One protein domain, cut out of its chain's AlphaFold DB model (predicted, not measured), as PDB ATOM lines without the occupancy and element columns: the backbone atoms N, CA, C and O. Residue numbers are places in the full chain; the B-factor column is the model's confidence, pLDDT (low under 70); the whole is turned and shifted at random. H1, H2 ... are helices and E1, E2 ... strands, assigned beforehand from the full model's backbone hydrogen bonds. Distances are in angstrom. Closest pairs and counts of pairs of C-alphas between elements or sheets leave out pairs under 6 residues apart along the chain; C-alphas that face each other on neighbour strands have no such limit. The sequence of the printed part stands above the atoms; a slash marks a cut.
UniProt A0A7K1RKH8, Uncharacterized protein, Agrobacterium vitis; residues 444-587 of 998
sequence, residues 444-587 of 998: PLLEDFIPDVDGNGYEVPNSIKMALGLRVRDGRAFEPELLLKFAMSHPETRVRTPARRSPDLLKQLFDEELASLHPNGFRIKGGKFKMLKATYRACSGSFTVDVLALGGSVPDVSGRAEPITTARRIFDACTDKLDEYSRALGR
ATOM      1  N   PRO A 444     -30.306  30.963 -64.730       59.66
ATOM      2  CA  PRO A 444     -30.975  32.144 -64.217       59.66
ATOM      3  C   PRO A 444     -32.381  31.697 -63.801       59.66
ATOM      4  O   PRO A 444     -33.262  31.577 -64.650       59.66
ATOM      5  N   LEU A 445     -32.551  31.365 -62.514       60.81
ATOM      6  CA  LEU A 445     -33.819  30.880 -61.963       60.81
ATOM      7  C   LEU A 445     -34.953  31.776 -62.460       60.81
ATOM      8  O   LEU A 445     -34.918  32.988 -62.226       60.81
ATOM      9  N   LEU A 446     -35.909  31.169 -63.173       61.97
ATOM     10  CA  LEU A 446     -37.049  31.875 -63.753       61.97
ATOM     11  C   LEU A 446     -37.709  32.733 -62.678       61.97
ATOM     12  O   LEU A 446     -37.787  32.324 -61.515       61.97
ATOM     13  N   GLU A 447     -38.209  33.908 -63.067       63.97
ATOM     14  CA  GLU A 447     -38.797  34.833 -62.098       63.97
ATOM     15  C   GLU A 447     -39.894  34.156 -61.272       63.97
ATOM     16  O   GLU A 447     -40.012  34.470 -60.090       63.97
ATOM     17  N   ASP A 448     -40.588  33.150 -61.810       71.00
ATOM     18  CA  ASP A 448     -41.665  32.410 -61.139       71.00
ATOM     19  C   ASP A 448     -41.309  30.969 -60.734       71.00
ATOM     20  O   ASP A 448     -42.173  30.111 -60.588       71.00
ATOM     21  N   PHE A 449     -40.020  30.703 -60.487       78.75
ATOM     22  CA  PHE A 449     -39.564  29.444 -59.894       78.75
ATOM     23  C   PHE A 449     -40.070  29.261 -58.451       78.75
ATOM     24  O   PHE A 449     -39.582  29.903 -57.515       78.75
ATOM     25  N   ILE A 450     -41.000  28.318 -58.279       83.12
ATOM     26  CA  ILE A 450     -41.377  27.732 -56.989       83.12
ATOM     27  C   ILE A 450     -40.727  26.339 -56.906       83.12
ATOM     28  O   ILE A 450     -40.967  25.514 -57.788       83.12
ATOM     29  N   PRO A 451     -39.899  26.053 -55.884       76.62
ATOM     30  CA  PRO A 451     -39.287  24.741 -55.711       76.62
ATOM     31  C   PRO A 451     -40.312  23.622 -55.527       76.62
ATOM     32  O   PRO A 451     -41.390  23.834 -54.967       76.62
ATOM     33  N   ASP A 452     -39.923  22.409 -55.906       74.06
ATOM     34  CA  ASP A 452     -40.640  21.191 -55.546       74.06
ATOM     35  C   ASP A 452     -39.838  20.444 -54.478       74.06
ATOM     36  O   ASP A 452     -38.729  19.971 -54.736       74.06
ATOM     37  N   VAL A 453     -40.332  20.485 -53.238       70.12
ATOM     38  CA  VAL A 453     -39.645  19.969 -52.047       70.12
ATOM     39  C   VAL A 453     -40.679  19.541 -51.012       70.12
ATOM     40  O   VAL A 453     -41.596  20.309 -50.708       70.12
ATOM     41  N   ASP A 454     -40.488  18.356 -50.440       64.06
ATOM     42  CA  ASP A 454     -41.314  17.838 -49.351       64.06
ATOM     43  C   ASP A 454     -41.167  18.644 -48.050       64.06
ATOM     44  O   ASP A 454     -40.205  19.387 -47.822       64.06
ATOM     45  N   GLY A 455     -42.145  18.476 -47.161       61.09
ATOM     46  CA  GLY A 455     -42.121  19.080 -45.832       61.09
ATOM     47  C   GLY A 455     -41.160  18.402 -44.846       61.09
ATOM     48  O   GLY A 455     -40.575  17.356 -45.111       61.09
ATOM     49  N   ASN A 456     -41.087  18.974 -43.641       59.91
ATOM     50  CA  ASN A 456     -40.513  18.342 -42.444       59.91
ATOM     51  C   ASN A 456     -38.980  18.085 -42.459       59.91
ATOM     52  O   ASN A 456     -38.504  17.032 -42.034       59.91
ATOM     53  N   GLY A 457     -38.190  19.068 -42.912       60.62
ATOM     54  CA  GLY A 457     -36.722  19.065 -42.807       60.62
ATOM     55  C   GLY A 457     -36.174  19.696 -41.513       60.62
ATOM     56  O   GLY A 457     -36.814  20.547 -40.902       60.62
ATOM     57  N   TYR A 458     -34.942  19.334 -41.123       66.88
ATOM     58  CA  TYR A 458     -34.220  19.944 -39.982       66.88
ATOM     59  C   TYR A 458     -33.791  21.406 -40.220       66.88
ATOM     60  O   TYR A 458     -33.497  22.128 -39.269       66.88
ATOM     61  N   GLU A 459     -33.738  21.847 -41.478       79.19
ATOM     62  CA  GLU A 459     -33.484  23.231 -41.880       79.19
ATOM     63  C   GLU A 459     -34.325  23.553 -43.125       79.19
ATOM     64  O   GLU A 459     -34.592  22.666 -43.935       79.19
ATOM     65  N   VAL A 460     -34.711  24.822 -43.304       85.44
ATOM     66  CA  VAL A 460     -35.412  25.285 -44.513       85.44
ATOM     67  C   VAL A 460     -34.560  24.991 -45.761       85.44
ATOM     68  O   VAL A 460     -33.401  25.434 -45.811       85.44
ATOM     69  N   PRO A 461     -35.109  24.317 -46.793       82.69
ATOM     70  CA  PRO A 461     -34.390  23.991 -48.022       82.69
ATOM     71  C   PRO A 461     -33.783  25.223 -48.701       82.69
ATOM     72  O   PRO A 461     -34.426  26.267 -48.826       82.69
ATOM     73  N   ASN A 462     -32.544  25.110 -49.193       78.69
ATOM     74  CA  ASN A 462     -31.847  26.239 -49.826       78.69
ATOM     75  C   ASN A 462     -32.558  26.750 -51.096       78.69
ATOM     76  O   ASN A 462     -32.475  27.939 -51.391       78.69
ATOM     77  N   SER A 463     -33.309  25.894 -51.794       79.19
ATOM     78  CA  SER A 463     -34.192  26.269 -52.905       79.19
ATOM     79  C   SER A 463     -35.358  27.160 -52.453       79.19
ATOM     80  O   SER A 463     -35.612  28.191 -53.074       79.19
ATOM     81  N   ILE A 464     -36.011  26.835 -51.330       86.81
ATOM     82  CA  ILE A 464     -37.078  27.649 -50.720       86.81
ATOM     83  C   ILE A 464     -36.517  28.991 -50.226       86.81
ATOM     84  O   ILE A 464     -37.075  30.042 -50.542       86.81
ATOM     85  N   LYS A 465     -35.365  28.982 -49.530       87.25
ATOM     86  CA  LYS A 465     -34.654  30.217 -49.138       87.25
ATOM     87  C   LYS A 465     -34.364  31.107 -50.351       87.25
ATOM     88  O   LYS A 465     -34.561  32.319 -50.278       87.25
ATOM     89  N   MET A 466     -33.914  30.507 -51.457       82.56
ATOM     90  CA  MET A 466     -33.598  31.208 -52.700       82.56
ATOM     91  C   MET A 466     -34.847  31.842 -53.317       82.56
ATOM     92  O   MET A 466     -34.852  33.047 -53.553       82.56
ATOM     93  N   ALA A 467     -35.922  31.073 -53.513       86.44
ATOM     94  CA  ALA A 467     -37.165  31.566 -54.106       86.44
ATOM     95  C   ALA A 467     -37.762  32.744 -53.314       86.44
ATOM     96  O   ALA A 467     -38.050  33.791 -53.898       86.44
ATOM     97  N   LEU A 468     -37.846  32.634 -51.982       90.31
ATOM     98  CA  LEU A 468     -38.262  33.737 -51.103       90.31
ATOM     99  C   LEU A 468     -37.329  34.952 -51.236       90.31
ATOM    100  O   LEU A 468     -37.787  36.089 -51.357       90.31
ATOM    101  N   GLY A 469     -36.015  34.720 -51.250       88.19
ATOM    102  CA  GLY A 469     -35.010  35.766 -51.410       88.19
ATOM    103  C   GLY A 469     -35.128  36.539 -52.724       88.19
ATOM    104  O   GLY A 469     -34.967  37.760 -52.726       88.19
ATOM    105  N   LEU A 470     -35.471  35.864 -53.827       85.19
ATOM    106  CA  LEU A 470     -35.721  36.502 -55.122       85.19
ATOM    107  C   LEU A 470     -36.920  37.458 -55.045       85.19
ATOM    108  O   LEU A 470     -36.761  38.635 -55.351       85.19
ATOM    109  N   ARG A 471     -38.077  37.024 -54.517       89.25
ATOM    110  CA  ARG A 471     -39.247  37.916 -54.338       89.25
ATOM    111  C   ARG A 471     -38.903  39.152 -53.503       89.25
ATOM    112  O   ARG A 471     -39.312  40.260 -53.843       89.25
ATOM    113  N   VAL A 472     -38.110  38.979 -52.442       90.31
ATOM    114  CA  VAL A 472     -37.658  40.065 -51.552       90.31
ATOM    115  C   VAL A 472     -36.712  41.039 -52.259       90.31
ATOM    116  O   VAL A 472     -36.824  42.246 -52.055       90.31
ATOM    117  N   ARG A 473     -35.791  40.533 -53.090       85.50
ATOM    118  CA  ARG A 473     -34.891  41.341 -53.929       85.50
ATOM    119  C   ARG A 473     -35.674  42.141 -54.974       85.50
ATOM    120  O   ARG A 473     -35.382  43.314 -55.181       85.50
ATOM    121  N   ASP A 474     -36.669  41.508 -55.588       85.00
ATOM    122  CA  ASP A 474     -37.453  42.046 -56.705       85.00
ATOM    123  C   ASP A 474     -38.637  42.929 -56.242       85.00
ATOM    124  O   ASP A 474     -39.320  43.540 -57.060       85.00
ATOM    125  N   GLY A 475     -38.919  42.994 -54.933       88.00
ATOM    126  CA  GLY A 475     -40.048  43.747 -54.362       88.00
ATOM    127  C   GLY A 475     -41.434  43.118 -54.594       88.00
ATOM    128  O   GLY A 475     -42.463  43.783 -54.413       88.00
ATOM    129  N   ARG A 476     -41.469  41.844 -55.000       90.12
ATOM    130  CA  ARG A 476     -42.683  41.086 -55.328       90.12
ATOM    131  C   ARG A 476     -43.367  40.530 -54.070       90.12
ATOM    132  O   ARG A 476     -42.807  40.540 -52.973       90.12
ATOM    133  N   ALA A 477     -44.620  40.106 -54.224       92.94
ATOM    134  CA  ALA A 477     -45.323  39.346 -53.191       92.94
ATOM    135  C   ALA A 477     -44.867  37.885 -53.205       92.94
ATOM    136  O   ALA A 477     -44.396  37.409 -54.233       92.94
ATOM    137  N   PHE A 478     -45.008  37.189 -52.078       93.94
ATOM    138  CA  PHE A 478     -44.920  35.731 -52.062       93.94
ATOM    139  C   PHE A 478     -46.220  35.134 -52.600       93.94
ATOM    140  O   PHE A 478     -47.311  35.553 -52.212       93.94
ATOM    141  N   GLU A 479     -46.081  34.146 -53.473       93.88
ATOM    142  CA  GLU A 479     -47.171  33.333 -53.992       93.88
ATOM    143  C   GLU A 479     -47.738  32.438 -52.874       93.88
ATOM    144  O   GLU A 479     -46.965  31.986 -52.018       93.88
ATOM    145  N   PRO A 480     -49.048  32.117 -52.885       94.75
ATOM    146  CA  PRO A 480     -49.660  31.243 -51.884       94.75
ATOM    147  C   PRO A 480     -48.940  29.898 -51.760       94.75
ATOM    148  O   PRO A 480     -48.579  29.490 -50.660       94.75
ATOM    149  N   GLU A 481     -48.631  29.254 -52.892       93.38
ATOM    150  CA  GLU A 481     -47.920  27.971 -52.909       93.38
ATOM    151  C   GLU A 481     -46.492  28.078 -52.353       93.38
ATOM    152  O   GLU A 481     -46.074  27.214 -51.584       93.38
ATOM    153  N   LEU A 482     -45.747  29.143 -52.676       93.56
ATOM    154  CA  LEU A 482     -44.393  29.339 -52.144       93.56
ATOM    155  C   LEU A 482     -44.420  29.554 -50.623       93.56
ATOM    156  O   LEU A 482     -43.559  29.038 -49.908       93.56
ATOM    157  N   LEU A 483     -45.409  30.296 -50.119       94.81
ATOM    158  CA  LEU A 483     -45.562  30.558 -48.691       94.81
ATOM    159  C   LEU A 483     -46.049  29.314 -47.923       94.81
ATOM    160  O   LEU A 483     -45.581  29.074 -46.808       94.81
ATOM    161  N   LEU A 484     -46.907  28.491 -48.533       94.62
ATOM    162  CA  LEU A 484     -47.333  27.188 -48.012       94.62
ATOM    163  C   LEU A 484     -46.169  26.185 -47.974       94.62
ATOM    164  O   LEU A 484     -45.887  25.614 -46.921       94.62
ATOM    165  N   LYS A 485     -45.422  26.030 -49.078       91.88
ATOM    166  CA  LYS A 485     -44.212  25.190 -49.133       91.88
ATOM    167  C   LYS A 485     -43.149  25.665 -48.135       91.88
ATOM    168  O   LYS A 485     -42.492  24.840 -47.502       91.88
ATOM    169  N   PHE A 486     -43.015  26.977 -47.910       93.12
ATOM    170  CA  PHE A 486     -42.176  27.511 -46.833       93.12
ATOM    171  C   PHE A 486     -42.685  27.132 -45.438       93.12
ATOM    172  O   PHE A 486     -41.876  26.707 -44.620       93.12
ATOM    173  N   ALA A 487     -43.992  27.217 -45.163       93.50
ATOM    174  CA  ALA A 487     -44.551  26.767 -43.885       93.50
ATOM    175  C   ALA A 487     -44.266  25.275 -43.642       93.50
ATOM    176  O   ALA A 487     -43.705  24.928 -42.604       93.50
ATOM    177  N   MET A 488     -44.591  24.410 -44.608       91.12
ATOM    178  CA  MET A 488     -44.480  22.946 -44.492       91.12
ATOM    179  C   MET A 488     -43.033  22.435 -44.410       91.12
ATOM    180  O   MET A 488     -42.790  21.378 -43.827       91.12
ATOM    181  N   SER A 489     -42.065  23.177 -44.958       88.50
ATOM    182  CA  SER A 489     -40.631  22.848 -44.891       88.50
ATOM    183  C   SER A 489     -39.868  23.562 -43.762       88.50
ATOM    184  O   SER A 489     -38.656  23.382 -43.637       88.50
ATOM    185  N   HIS A 490     -40.541  24.361 -42.920       90.75
ATOM    186  CA  HIS A 490     -39.889  25.056 -41.806       90.75
ATOM    187  C   HIS A 490     -39.758  24.161 -40.558       90.75
ATOM    188  O   HIS A 490     -40.771  23.630 -40.104       90.75
ATOM    189  N   PRO A 491     -38.580  24.086 -39.901       86.62
ATOM    190  CA  PRO A 491     -38.364  23.218 -38.728       86.62
ATOM    191  C   PRO A 491     -39.232  23.524 -37.497       86.62
ATOM    192  O   PRO A 491     -39.285  22.733 -36.561       86.62
ATOM    193  N   GLU A 492     -39.885  24.689 -37.458       88.06
ATOM    194  CA  GLU A 492     -40.808  25.059 -36.374       88.06
ATOM    195  C   GLU A 492     -42.267  24.622 -36.619       88.06
ATOM    196  O   GLU A 492     -43.104  24.776 -35.726       88.06
ATOM    197  N   THR A 493     -42.608  24.143 -37.820       88.62
ATOM    198  CA  THR A 493     -43.988  23.816 -38.210       88.62
ATOM    199  C   THR A 493     -44.261  22.324 -38.028       88.62
ATOM    200  O   THR A 493     -43.674  21.494 -38.719       88.62
ATOM    201  N   ARG A 494     -45.210  21.956 -37.155       86.31
ATOM    202  CA  ARG A 494     -45.684  20.564 -37.041       86.31
ATOM    203  C   ARG A 494     -46.734  20.282 -38.120       86.31
ATOM    204  O   ARG A 494     -47.905  20.606 -37.939       86.31
ATOM    205  N   VAL A 495     -46.333  19.644 -39.220       88.62
ATOM    206  CA  VAL A 495     -47.264  19.209 -40.277       88.62
ATOM    207  C   VAL A 495     -48.103  18.017 -39.780       88.62
ATOM    208  O   VAL A 495     -47.650  16.872 -39.850       88.62
ATOM    209  N   ARG A 496     -49.302  18.293 -39.244       88.50
ATOM    210  CA  ARG A 496     -50.300  17.304 -38.769       88.50
ATOM    211  C   ARG A 496     -50.916  16.478 -39.909       88.50
ATOM    212  O   ARG A 496     -50.817  16.862 -41.075       88.50
ATOM    213  N   THR A 497     -51.608  15.392 -39.563       89.50
ATOM    214  CA  THR A 497     -52.311  14.497 -40.498       89.50
ATOM    215  C   THR A 497     -53.245  15.213 -41.495       89.50
ATOM    216  O   THR A 497     -53.087  14.940 -42.687       89.50
ATOM    217  N   PRO A 498     -54.121  16.180 -41.124       92.38
ATOM    218  CA  PRO A 498     -55.027  16.826 -42.087       92.38
ATOM    219  C   PRO A 498     -54.302  17.513 -43.252       92.38
ATOM    220  O   PRO A 498     -54.717  17.411 -44.405       92.38
ATOM    221  N   ALA A 499     -53.149  18.131 -42.972       91.00
ATOM    222  CA  ALA A 499     -52.323  18.796 -43.976       91.00
ATOM    223  C   ALA A 499     -51.605  17.823 -44.936       91.00
ATOM    224  O   ALA A 499     -51.227  18.220 -46.036       91.00
ATOM    225  N   ARG A 500     -51.411  16.557 -44.534       88.62
ATOM    226  CA  ARG A 500     -50.837  15.490 -45.381       88.62
ATOM    227  C   ARG A 500     -51.914  14.726 -46.152       88.62
ATOM    228  O   ARG A 500     -51.688  14.331 -47.287       88.62
ATOM    229  N   ARG A 501     -53.074  14.521 -45.521       87.50
ATOM    230  CA  ARG A 501     -54.235  13.785 -46.045       87.50
ATOM    231  C   ARG A 501     -55.000  14.557 -47.120       87.50
ATOM    232  O   ARG A 501     -55.711  13.951 -47.914       87.50
ATOM    233  N   SER A 502     -54.907  15.884 -47.131       90.81
ATOM    234  CA  SER A 502     -55.708  16.730 -48.025       90.81
ATOM    235  C   SER A 502     -54.919  17.932 -48.563       90.81
ATOM    236  O   SER A 502     -55.317  19.077 -48.334       90.81
ATOM    237  N   PRO A 503     -53.796  17.703 -49.275       91.06
ATOM    238  CA  PRO A 503     -52.885  18.766 -49.702       91.06
ATOM    239  C   PRO A 503     -53.537  19.769 -50.667       91.06
ATOM    240  O   PRO A 503     -53.271  20.964 -50.561       91.06
ATOM    241  N   ASP A 504     -54.428  19.325 -51.556       91.62
ATOM    242  CA  ASP A 504     -55.114  20.213 -52.507       91.62
ATOM    243  C   ASP A 504     -56.157  21.110 -51.825       91.62
ATOM    244  O   ASP A 504     -56.210  22.313 -52.083       91.62
ATOM    245  N   LEU A 505     -56.929  20.562 -50.878       93.69
ATOM    246  CA  LEU A 505     -57.875  21.345 -50.072       93.69
ATOM    247  C   LEU A 505     -57.139  22.317 -49.137       93.69
ATOM    248  O   LEU A 505     -57.576  23.453 -48.959       93.69
ATOM    249  N   LEU A 506     -55.988  21.909 -48.590       95.06
ATOM    250  CA  LEU A 506     -55.099  22.793 -47.835       95.06
ATOM    251  C   LEU A 506     -54.580  23.932 -48.719       95.06
ATOM    252  O   LEU A 506     -54.605  25.083 -48.289       95.06
ATOM    253  N   LYS A 507     -54.143  23.635 -49.950       94.56
ATOM    254  CA  LYS A 507     -53.671  24.632 -50.920       94.56
ATOM    255  C   LYS A 507     -54.758  25.658 -51.238       94.56
ATOM    256  O   LYS A 507     -54.472  26.854 -51.199       94.56
ATOM    257  N   GLN A 508     -55.989  25.207 -51.485       94.19
ATOM    258  CA  GLN A 508     -57.127  26.092 -51.732       94.19
ATOM    259  C   GLN A 508     -57.451  26.968 -50.510       94.19
ATOM    260  O   GLN A 508     -57.498  28.192 -50.635       94.19
ATOM    261  N   LEU A 509     -57.592  26.383 -49.313       95.19
ATOM    262  CA  LEU A 509     -57.868  27.151 -48.090       95.19
ATOM    263  C   LEU A 509     -56.754  28.140 -47.736       95.19
ATOM    264  O   LEU A 509     -57.038  29.200 -47.178       95.19
ATOM    265  N   PHE A 510     -55.496  27.797 -48.023       96.31
ATOM    266  CA  PHE A 510     -54.350  28.665 -47.766       96.31
ATOM    267  C   PHE A 510     -54.335  29.875 -48.707       96.31
ATOM    268  O   PHE A 510     -53.992  30.971 -48.266       96.31
ATOM    269  N   ASP A 511     -54.735  29.708 -49.971       95.50
ATOM    270  CA  ASP A 511     -54.907  30.820 -50.914       95.50
ATOM    271  C   ASP A 511     -56.091  31.716 -50.507       95.50
ATOM    272  O   ASP A 511     -55.922  32.925 -50.341       95.50
ATOM    273  N   GLU A 512     -57.257  31.127 -50.202       94.25
ATOM    274  CA  GLU A 512     -58.447  31.854 -49.725       94.25
ATOM    275  C   GLU A 512     -58.152  32.705 -48.466       94.25
ATOM    276  O   GLU A 512     -58.486  33.894 -48.416       94.25
ATOM    277  N   GLU A 513     -57.468  32.146 -47.459       95.06
ATOM    278  CA  GLU A 513     -57.064  32.881 -46.248       95.06
ATOM    279  C   GLU A 513     -55.934  33.896 -46.499       95.06
ATOM    280  O   GLU A 513     -55.956  34.994 -45.932       95.06
ATOM    281  N   LEU A 514     -54.955  33.589 -47.359       95.69
ATOM    282  CA  LEU A 514     -53.883  34.534 -47.691       95.69
ATOM    283  C   LEU A 514     -54.423  35.745 -48.462       95.69
ATOM    284  O   LEU A 514     -54.035  36.876 -48.160       95.69
ATOM    285  N   ALA A 515     -55.340  35.532 -49.407       94.62
ATOM    286  CA  ALA A 515     -56.026  36.592 -50.136       94.62
ATOM    287  C   ALA A 515     -56.906  37.442 -49.204       94.62
ATOM    288  O   ALA A 515     -56.873  38.671 -49.289       94.62
ATOM    289  N   SER A 516     -57.623  36.809 -48.269       94.25
ATOM    290  CA  SER A 516     -58.436  37.478 -47.242       94.25
ATOM    291  C   SER A 516     -57.598  38.374 -46.314       94.25
ATOM    292  O   SER A 516     -57.904  39.555 -46.122       94.25
ATOM    293  N   LEU A 517     -56.489  37.852 -45.776       94.00
ATOM    294  CA  LEU A 517     -55.619  38.575 -44.839       94.00
ATOM    295  C   LEU A 517     -54.681  39.582 -45.527       94.00
ATOM    296  O   LEU A 517     -54.299  40.586 -44.917       94.00
ATOM    297  N   HIS A 518     -54.305  39.338 -46.784       93.50
ATOM    298  CA  HIS A 518     -53.388  40.176 -47.556       93.50
ATOM    299  C   HIS A 518     -53.871  40.452 -49.003       93.50
ATOM    300  O   HIS A 518     -53.162  40.101 -49.949       93.50
ATOM    301  N   PRO A 519     -54.972  41.211 -49.219       92.19
ATOM    302  CA  PRO A 519     -55.551  41.450 -50.557       92.19
ATOM    303  C   PRO A 519     -54.647  42.140 -51.599       92.19
ATOM    304  O   PRO A 519     -55.001  42.227 -52.768       92.19
ATOM    305  N   ASN A 520     -53.484  42.667 -51.195       89.81
ATOM    306  CA  ASN A 520     -52.488  43.299 -52.079       89.81
ATOM    307  C   ASN A 520     -51.225  42.423 -52.290       89.81
ATOM    308  O   ASN A 520     -50.188  42.907 -52.775       89.81
ATOM    309  N   GLY A 521     -51.305  41.150 -51.885       90.00
ATOM    310  CA  GLY A 521     -50.202  40.198 -51.779       90.00
ATOM    311  C   GLY A 521     -49.350  40.418 -50.524       90.00
ATOM    312  O   GLY A 521     -49.058  41.556 -50.140       90.00
ATOM    313  N   PHE A 522     -48.915  39.332 -49.882       93.94
ATOM    314  CA  PHE A 522     -48.006  39.400 -48.734       93.94
ATOM    315  C   PHE A 522     -46.576  39.722 -49.201       93.94
ATOM    316  O   PHE A 522     -45.999  39.005 -50.017       93.94
ATOM    317  N   ARG A 523     -46.007  40.834 -48.714       92.62
ATOM    318  CA  ARG A 523     -44.709  41.386 -49.151       92.62
ATOM    319  C   ARG A 523     -43.836  41.737 -47.954       92.62
ATOM    320  O   ARG A 523     -44.243  42.530 -47.102       92.62
ATOM    321  N   ILE A 524     -42.601  41.247 -47.936       90.62
ATOM    322  CA  ILE A 524     -41.617  41.607 -46.910       90.62
ATOM    323  C   ILE A 524     -40.939  42.921 -47.288       90.62
ATOM    324  O   ILE A 524     -40.210  43.008 -48.274       90.62
ATOM    325  N   LYS A 525     -41.156  43.960 -46.476       79.25
ATOM    326  CA  LYS A 525     -40.536  45.274 -46.697       79.25
ATOM    327  C   LYS A 525     -39.014  45.207 -46.504       79.25
ATOM    328  O   LYS A 525     -38.507  44.522 -45.607       79.25
ATOM    329  N   GLY A 526     -38.306  45.945 -47.362       66.44
ATOM    330  CA  GLY A 526     -36.846  45.973 -47.428       66.44
ATOM    331  C   GLY A 526     -36.176  46.352 -46.104       66.44
ATOM    332  O   GLY A 526     -36.700  47.140 -45.318       66.44
ATOM    333  N   GLY A 527     -34.996  45.785 -45.857       69.69
ATOM    334  CA  GLY A 527     -34.221  46.002 -44.639       69.69
ATOM    335  C   GLY A 527     -32.804  45.442 -44.755       69.69
ATOM    336  O   GLY A 527     -32.345  45.092 -45.841       69.69
ATOM    337  N   LYS A 528     -32.090  45.343 -43.628       75.81
ATOM    338  CA  LYS A 528     -30.757  44.722 -43.583       75.81
ATOM    339  C   LYS A 528     -30.885  43.200 -43.509       75.81
ATOM    340  O   LYS A 528     -30.990  42.639 -42.422       75.81
ATOM    341  N   PHE A 529     -30.884  42.552 -44.666       79.94
ATOM    342  CA  PHE A 529     -30.867  41.094 -44.780       79.94
ATOM    343  C   PHE A 529     -29.441  40.538 -44.658       79.94
ATOM    344  O   PHE A 529     -28.468  41.218 -44.993       79.94
ATOM    345  N   LYS A 530     -29.313  39.277 -44.230       83.38
ATOM    346  CA  LYS A 530     -28.126  38.476 -44.567       83.38
ATOM    347  C   LYS A 530     -28.216  38.131 -46.058       83.38
ATOM    348  O   LYS A 530     -29.322  37.956 -46.560       83.38
ATOM    349  N   MET A 531     -27.089  38.030 -46.759       83.50
ATOM    350  CA  MET A 531     -27.092  37.413 -48.091       83.50
ATOM    351  C   MET A 531     -27.044  35.893 -47.930       83.50
ATOM    352  O   MET A 531     -26.306  35.386 -47.081       83.50
ATOM    353  N   LEU A 532     -27.842  35.188 -48.727       79.75
ATOM    354  CA  LEU A 532     -27.953  33.738 -48.724       79.75
ATOM    355  C   LEU A 532     -26.641  33.108 -49.201       79.75
ATOM    356  O   LEU A 532     -26.252  33.243 -50.359       79.75
ATOM    357  N   LYS A 533     -25.968  32.396 -48.296       75.25
ATOM    358  CA  LYS A 533     -24.826  31.536 -48.617       75.25
ATOM    359  C   LYS A 533     -25.304  30.095 -48.745       75.25
ATOM    360  O   LYS A 533     -25.239  29.338 -47.782       75.25
ATOM    361  N   ALA A 534     -25.813  29.738 -49.919       74.44
ATOM    362  CA  ALA A 534     -26.064  28.342 -50.241       74.44
ATOM    363  C   ALA A 534     -24.723  27.651 -50.538       74.44
ATOM    364  O   ALA A 534     -23.965  28.105 -51.392       74.44
ATOM    365  N   THR A 535     -24.433  26.560 -49.835       81.12
ATOM    366  CA  THR A 535     -23.270  25.696 -50.079       81.12
ATOM    367  C   THR A 535     -23.765  24.289 -50.362       81.12
ATOM    368  O   THR A 535     -24.555  23.768 -49.576       81.12
ATOM    369  N   TYR A 536     -23.287  23.664 -51.432       86.62
ATOM    370  CA  TYR A 536     -23.536  22.250 -51.695       86.62
ATOM    371  C   TYR A 536     -22.350  21.422 -51.214       86.62
ATOM    372  O   TYR A 536     -21.205  21.700 -51.584       86.62
ATOM    373  N   ARG A 537     -22.628  20.397 -50.408       88.94
ATOM    374  CA  ARG A 537     -21.644  19.413 -49.958       88.94
ATOM    375  C   ARG A 537     -21.917  18.094 -50.672       88.94
ATOM    376  O   ARG A 537     -23.013  17.560 -50.566       88.94
ATOM    377  N   ALA A 538     -20.902  17.569 -51.349       89.31
ATOM    378  CA  ALA A 538     -20.989  16.297 -52.054       89.31
ATOM    379  C   ALA A 538     -21.342  15.144 -51.096       89.31
ATOM    380  O   ALA A 538     -20.792  15.076 -49.989       89.31
ATOM    381  N   CYS A 539     -22.206  14.216 -51.512       88.88
ATOM    382  CA  CYS A 539     -22.536  13.022 -50.734       88.88
ATOM    383  C   CYS A 539     -21.400  11.980 -50.746       88.88
ATOM    384  O   CYS A 539     -21.318  11.165 -49.832       88.88
ATOM    385  N   SER A 540     -20.445  12.081 -51.678       86.00
ATOM    386  CA  SER A 540     -19.109  11.458 -51.586       86.00
ATOM    387  C   SER A 540     -18.230  12.020 -50.462       86.00
ATOM    388  O   SER A 540     -17.219  11.415 -50.097       86.00
ATOM    389  N   GLY A 541     -18.562  13.205 -49.945       85.38
ATOM    390  CA  GLY A 541     -17.768  13.945 -48.969       85.38
ATOM    391  C   GLY A 541     -16.464  14.548 -49.509       85.38
ATOM    392  O   GLY A 541     -15.727  15.134 -48.718       85.38
ATOM    393  N   SER A 542     -16.164  14.430 -50.809       87.31
ATOM    394  CA  SER A 542     -14.863  14.813 -51.390       87.31
ATOM    395  C   SER A 542     -14.747  16.274 -51.840       87.31
ATOM    396  O   SER A 542     -13.637  16.736 -52.118       87.31
ATOM    397  N   PHE A 543     -15.861  17.012 -51.906       91.06
ATOM    398  CA  PHE A 543     -15.869  18.437 -52.233       91.06
ATOM    399  C   PHE A 543     -17.020  19.214 -51.576       91.06
ATOM    400  O   PHE A 543     -18.000  18.662 -51.070       91.06
ATOM    401  N   THR A 544     -16.894  20.540 -51.570       90.50
ATOM    402  CA  THR A 544     -17.951  21.492 -51.207       90.50
ATOM    403  C   THR A 544     -17.827  22.730 -52.098       90.50
ATOM    404  O   THR A 544     -16.719  23.202 -52.353       90.50
ATOM    405  N   VAL A 545     -18.947  23.243 -52.610       87.50
ATOM    406  CA  VAL A 545     -18.980  24.391 -53.534       87.50
ATOM    407  C   VAL A 545     -20.014  25.431 -53.104       87.50
ATOM    408  O   VAL A 545     -21.102  25.085 -52.640       87.50
ATOM    409  N   ASP A 546     -19.680  26.711 -53.279       83.69
ATOM    410  CA  ASP A 546     -20.625  27.819 -53.119       83.69
ATOM    411  C   ASP A 546     -21.617  27.825 -54.298       83.69
ATOM    412  O   ASP A 546     -21.220  27.819 -55.464       83.69
ATOM    413  N   VAL A 547     -22.916  27.860 -54.002       76.81
ATOM    414  CA  VAL A 547     -24.004  27.825 -54.991       76.81
ATOM    415  C   VAL A 547     -24.539  29.248 -55.191       76.81
ATOM    416  O   VAL A 547     -25.479  29.696 -54.531       76.81
ATOM    417  N   LEU A 548     -23.883  29.993 -56.082       68.56
ATOM    418  CA  LEU A 548     -24.087  31.433 -56.277       68.56
ATOM    419  C   LEU A 548     -25.124  31.754 -57.369       68.56
ATOM    420  O   LEU A 548     -24.763  32.174 -58.470       68.56
ATOM    421  N   ALA A 549     -26.418  31.639 -57.058       62.12
ATOM    422  CA  ALA A 549     -27.467  32.104 -57.972       62.12
ATOM    423  C   ALA A 549     -27.333  33.604 -58.286       62.12
ATOM    424  O   ALA A 549     -27.109  34.417 -57.384       62.12
ATOM    425  N   LEU A 550     -27.531  33.971 -59.559       60.91
ATOM    426  CA  LEU A 550     -27.695  35.353 -60.041       60.91
ATOM    427  C   LEU A 550     -26.689  36.366 -59.443       60.91
ATOM    428  O   LEU A 550     -27.058  37.470 -59.040       60.91
ATOM    429  N   GLY A 551     -25.409  35.986 -59.353       57.59
ATOM    430  CA  GLY A 551     -24.339  36.856 -58.847       57.59
ATOM    431  C   GLY A 551     -24.255  36.984 -57.317       57.59
ATOM    432  O   GLY A 551     -23.612  37.904 -56.815       57.59
ATOM    433  N   GLY A 552     -24.895  36.089 -56.556       57.91
ATOM    434  CA  GLY A 552     -24.675  35.927 -55.111       57.91
ATOM    435  C   GLY A 552     -25.272  37.010 -54.203       57.91
ATOM    436  O   GLY A 552     -24.978  37.037 -53.010       57.91
ATOM    437  N   SER A 553     -26.114  37.902 -54.736       72.75
ATOM    438  CA  SER A 553     -26.752  39.002 -53.988       72.75
ATOM    439  C   SER A 553     -28.246  38.753 -53.747       72.75
ATOM    440  O   SER A 553     -29.095  39.569 -54.108       72.75
ATOM    441  N   VAL A 554     -28.574  37.599 -53.155       82.25
ATOM    442  CA  VAL A 554     -29.952  37.215 -52.808       82.25
ATOM    443  C   VAL A 554     -30.157  37.300 -51.285       82.25
ATOM    444  O   VAL A 554     -29.394  36.680 -50.544       82.25
ATOM    445  N   PRO A 555     -31.157  38.053 -50.786       87.19
ATOM    446  CA  PRO A 555     -31.527  38.084 -49.371       87.19
ATOM    447  C   PRO A 555     -31.928  36.715 -48.806       87.19
ATOM    448  O   PRO A 555     -32.804  36.056 -49.351       87.19
ATOM    449  N   ASP A 556     -31.384  36.331 -47.652       88.06
ATOM    450  CA  ASP A 556     -31.992  35.296 -46.812       88.06
ATOM    451  C   ASP A 556     -33.014  35.938 -45.861       88.06
ATOM    452  O   ASP A 556     -32.694  36.840 -45.075       88.06
ATOM    453  N   VAL A 557     -34.257  35.465 -45.951       89.44
ATOM    454  CA  VAL A 557     -35.379  35.866 -45.090       89.44
ATOM    455  C   VAL A 557     -35.939  34.731 -44.240       89.44
ATOM    456  O   VAL A 557     -36.826  34.997 -43.434       89.44
ATOM    457  N   SER A 558     -35.424  33.505 -44.372       88.06
ATOM    458  CA  SER A 558     -35.952  32.333 -43.658       88.06
ATOM    459  C   SER A 558     -35.915  32.522 -42.139       88.06
ATOM    460  O   SER A 558     -36.919  32.336 -41.465       88.06
ATOM    461  N   GLY A 559     -34.804  33.049 -41.615       84.94
ATOM    462  CA  GLY A 559     -34.648  33.411 -40.204       84.94
ATOM    463  C   GLY A 559     -35.331  34.715 -39.750       84.94
ATOM    464  O   GLY A 559     -34.948  35.248 -38.706       84.94
ATOM    465  N   ARG A 560     -36.286  35.290 -40.502       88.31
ATOM    466  CA  ARG A 560     -37.156  36.379 -40.007       88.31
ATOM    467  C   ARG A 560     -38.450  35.784 -39.452       88.31
ATOM    468  O   ARG A 560     -39.168  35.094 -40.164       88.31
ATOM    469  N   ALA A 561     -38.813  36.176 -38.231       89.62
ATOM    470  CA  ALA A 561     -40.066  35.754 -37.601       89.62
ATOM    471  C   ALA A 561     -41.326  36.155 -38.397       89.62
ATOM    472  O   ALA A 561     -42.301  35.420 -38.394       89.62
ATOM    473  N   GLU A 562     -41.323  37.302 -39.084       91.12
ATOM    474  CA  GLU A 562     -42.487  37.830 -39.819       91.12
ATOM    475  C   GLU A 562     -42.989  36.899 -40.949       91.12
ATOM    476  O   GLU A 562     -44.151  36.505 -40.868       91.12
ATOM    477  N   PRO A 563     -42.170  36.478 -41.945       92.44
ATOM    478  CA  PRO A 563     -42.565  35.463 -42.922       92.44
ATOM    479  C   PRO A 563     -43.180  34.211 -42.293       92.44
ATOM    480  O   PRO A 563     -44.282  33.819 -42.668       92.44
ATOM    481  N   ILE A 564     -42.485  33.596 -41.327       93.19
ATOM    482  CA  ILE A 564     -42.887  32.290 -40.798       93.19
ATOM    483  C   ILE A 564     -44.081  32.380 -39.846       93.19
ATOM    484  O   ILE A 564     -44.938  31.506 -39.877       93.19
ATOM    485  N   THR A 565     -44.211  33.454 -39.062       94.44
ATOM    486  CA  THR A 565     -45.372  33.653 -38.175       94.44
ATOM    487  C   THR A 565     -46.648  33.853 -38.989       94.44
ATOM    488  O   THR A 565     -47.684  33.299 -38.631       94.44
ATOM    489  N   THR A 566     -46.588  34.599 -40.100       94.44
ATOM    490  CA  THR A 566     -47.728  34.730 -41.020       94.44
ATOM    491  C   THR A 566     -48.038  33.396 -41.696       94.44
ATOM    492  O   THR A 566     -49.179  32.946 -41.637       94.44
ATOM    493  N   ALA A 567     -47.032  32.738 -42.283       94.94
ATOM    494  CA  ALA A 567     -47.213  31.480 -43.004       94.94
ATOM    495  C   ALA A 567     -47.783  30.368 -42.105       94.94
ATOM    496  O   ALA A 567     -48.751  29.713 -42.482       94.94
ATOM    497  N   ARG A 568     -47.245  30.210 -40.888       94.94
ATOM    498  CA  ARG A 568     -47.748  29.253 -39.891       94.94
ATOM    499  C   ARG A 568     -49.147  29.594 -39.409       94.94
ATOM    500  O   ARG A 568     -49.988  28.714 -39.414       94.94
ATOM    501  N   ARG A 569     -49.443  30.859 -39.078       96.06
ATOM    502  CA  ARG A 569     -50.797  31.254 -38.643       96.06
ATOM    503  C   ARG A 569     -51.869  30.883 -39.675       96.06
ATOM    504  O   ARG A 569     -52.965  30.506 -39.275       96.06
ATOM    505  N   ILE A 570     -51.564  31.021 -40.966       96.94
ATOM    506  CA  ILE A 570     -52.473  30.617 -42.047       96.94
ATOM    507  C   ILE A 570     -52.517  29.087 -42.134       96.94
ATOM    508  O   ILE A 570     -53.592  28.513 -42.021       96.94
ATOM    509  N   PHE A 571     -51.362  28.419 -42.232       95.88
ATOM    510  CA  PHE A 571     -51.257  26.955 -42.290       95.88
ATOM    511  C   PHE A 571     -52.003  26.250 -41.146       95.88
ATOM    512  O   PHE A 571     -52.781  25.334 -41.402       95.88
ATOM    513  N   ASP A 572     -51.797  26.685 -39.903       95.38
ATOM    514  CA  ASP A 572     -52.414  26.113 -38.708       95.38
ATOM    515  C   ASP A 572     -53.945  26.273 -38.775       95.38
ATOM    516  O   ASP A 572     -54.658  25.279 -38.658       95.38
ATOM    517  N   ALA A 573     -54.449  27.471 -39.105       95.88
ATOM    518  CA  ALA A 573     -55.886  27.739 -39.237       95.88
ATOM    519  C   ALA A 573     -56.554  26.995 -40.414       95.88
ATOM    520  O   ALA A 573     -57.697  26.553 -40.299       95.88
ATOM    521  N   CYS A 574     -55.860  26.828 -41.543       96.19
ATOM    522  CA  CYS A 574     -56.334  26.006 -42.661       96.19
ATOM    523  C   CYS A 574     -56.317  24.510 -42.307       96.19
ATOM    524  O   CYS A 574     -57.207  23.780 -42.732       96.19
ATOM    525  N   THR A 575     -55.349  24.062 -41.502       94.88
ATOM    526  CA  THR A 575     -55.275  22.680 -41.003       94.88
ATOM    527  C   THR A 575     -56.405  22.394 -40.010       94.88
ATOM    528  O   THR A 575     -57.032  21.346 -40.112       94.88
ATOM    529  N   ASP A 576     -56.725  23.334 -39.113       94.94
ATOM    530  CA  ASP A 576     -57.852  23.214 -38.172       94.94
ATOM    531  C   ASP A 576     -59.201  23.107 -38.907       94.94
ATOM    532  O   ASP A 576     -60.026  22.262 -38.570       94.94
ATOM    533  N   LYS A 577     -59.403  23.885 -39.982       94.19
ATOM    534  CA  LYS A 577     -60.584  23.774 -40.866       94.19
ATOM    535  C   LYS A 577     -60.707  22.431 -41.602       94.19
ATOM    536  O   LYS A 577     -61.770  22.149 -42.149       94.19
ATOM    537  N   LEU A 578     -59.638  21.638 -41.671       95.31
ATOM    538  CA  LEU A 578     -59.616  20.318 -42.309       95.31
ATOM    539  C   LEU A 578     -59.631  19.172 -41.292       95.31
ATOM    540  O   LEU A 578     -59.638  18.015 -41.701       95.31
ATOM    541  N   ASP A 579     -59.626  19.462 -39.993       92.62
ATOM    542  CA  ASP A 579     -59.407  18.465 -38.949       92.62
ATOM    543  C   ASP A 579     -60.567  17.455 -38.839       92.62
ATOM    544  O   ASP A 579     -60.348  16.248 -38.967       92.62
ATOM    545  N   GLU A 580     -61.816  17.931 -38.747       91.81
ATOM    546  CA  GLU A 580     -63.005  17.061 -38.759       91.81
ATOM    547  C   GLU A 580     -63.138  16.272 -40.072       91.81
ATOM    548  O   GLU A 580     -63.420  15.072 -40.042       91.81
ATOM    549  N   TYR A 581     -62.885  16.909 -41.221       94.19
ATOM    550  CA  TYR A 581     -62.883  16.239 -42.528       94.19
ATOM    551  C   TYR A 581     -61.827  15.130 -42.592       94.19
ATOM    552  O   TYR A 581     -62.124  14.006 -42.987       94.19
ATOM    553  N   SER A 582     -60.604  15.423 -42.151       93.38
ATOM    554  CA  SER A 582     -59.488  14.479 -42.101       93.38
ATOM    555  C   SER A 582     -59.791  13.286 -41.198       93.38
ATOM    556  O   SER A 582     -59.494  12.150 -41.572       93.38
ATOM    557  N   ARG A 583     -60.397  13.524 -40.029       90.44
ATOM    558  CA  ARG A 583     -60.812  12.476 -39.083       90.44
ATOM    559  C   ARG A 583     -61.964  11.627 -39.634       90.44
ATOM    560  O   ARG A 583     -61.957  10.417 -39.430       90.44
ATOM    561  N   ALA A 584     -62.912  12.218 -40.366       88.75
ATOM    562  CA  ALA A 584     -63.977  11.479 -41.049       88.75
ATOM    563  C   ALA A 584     -63.437  10.629 -42.216       88.75
ATOM    564  O   ALA A 584     -63.734   9.439 -42.301       88.75
ATOM    565  N   LEU A 585     -62.570  11.199 -43.059       90.12
ATOM    566  CA  LEU A 585     -61.910  10.495 -44.165       90.12
ATOM    567  C   LEU A 585     -60.967   9.380 -43.664       90.12
ATOM    568  O   LEU A 585     -60.835   8.344 -44.303       90.12
ATOM    569  N   GLY A 586     -60.364   9.550 -42.481       85.69
ATOM    570  CA  GLY A 586     -59.588   8.516 -41.776       85.69
ATOM    571  C   GLY A 586     -60.392   7.291 -41.322       85.69
ATOM    572  O   GLY A 586     -59.797   6.303 -40.893       85.69
ATOM    573  N   ARG A 587     -61.728   7.352 -41.410       83.50
ATOM    574  CA  ARG A 587     -62.663   6.267 -41.071       83.50
ATOM    575  C   ARG A 587     -63.407   5.703 -42.287       83.50
ATOM    576  O   ARG A 587     -64.061   4.678 -42.147       83.50
TER     577      ARG A 587
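Overview. This is residues 444 to 587 of the 998 residues of an uncharacterized protein of Agrobacterium vitis (UniProt A0A7K1RKH8). Helix H2 sits in the middle of a small cluster of crossed helices, with H1 on one side of it, H4 on the other, and H6, the longest helix, crossing it at right angles. Short H3 and H7 pair at one end of the domain, while at the other end a small hairpin of E1 and E2 sticks out with its free loop, residues 538 to 543. The printed part has 144 residues, with seven named helices and two named strands in the order H1, H2, H3, H4, E1, E2, H5, H6, H7; the class is mostly helix, and the one sheet, order E1 - E2, is antiparallel. The whole is compact, with a radius of gyration of the C-alphas of 16.3 A and spans of 50 by 41 by 25 A.

Arrangement. Residues 444 to 461 hold no named element. H1, residues 462 to 474, and H2, residues 480 to 488, form a helical hairpin: H1 touches H2 with residues 464 to 468 alone, the closest C-alphas being those of Ile 464 and Phe 486, 6.4 A apart, at a steep tilt of 40 degrees, opposite ways. H2, the hub, touches H4, residues 503 to 517, at a steep tilt of 67 degrees, with Pro 480 and Asp 511 closest, their C-alphas 5.4 A apart. H3, residues 497 to 501, touches H7, residues 579 to 585; the closest C-alphas, of Pro 498 and Ser 582, are 5.0 A apart. E1, residues 535 to 537, and E2, residues 544 to 546, form an antiparallel hairpin, with N 536 and O 545 within hydrogen-bond range at 2.9 A. Nearby along the chain, residues 530 to 531 pair antiparallel with residues 555 to 556. H5, residues 549 to 552, touches no helix. H6, residues 561 to 576, is about perpendicular to H2 at 90 degrees and touches it with residues 564 to 571 alone, the C-alphas of Ala 487 and Ala 567 being closest at 5.5 A. H6 touches H4 with residues 570 to 575 alone, at a steep tilt of 57 degrees, the C-alphas of Leu 509 and Cys 574 being closest at 5.8 A. Every O i to N i+4 pair is within hydrogen-bond range in H1, H2, H3, H4, H6 and H7; H5 is too short for such a pair.

Along the chain. H1 begins at C-alpha 462, (-31.847, 26.239, -49.826), and is 18.1 A long; H2 is 12.3 A, H4 20.6 A and H6 21.8 A. H7 ends at C-alpha 585, (-61.910, 10.495, -44.165).

Size, cuts and confidence. The C-alphas of Gly 551 and Arg 587 are the two farthest apart, at 52.2 A. The printed part has no cut, and its one long link joins H4 to E1. The mean pLDDT of the printed part is 85.9, with residues 444 to 447, 454 to 458, 526 to 527 and 548 to 552 under 70.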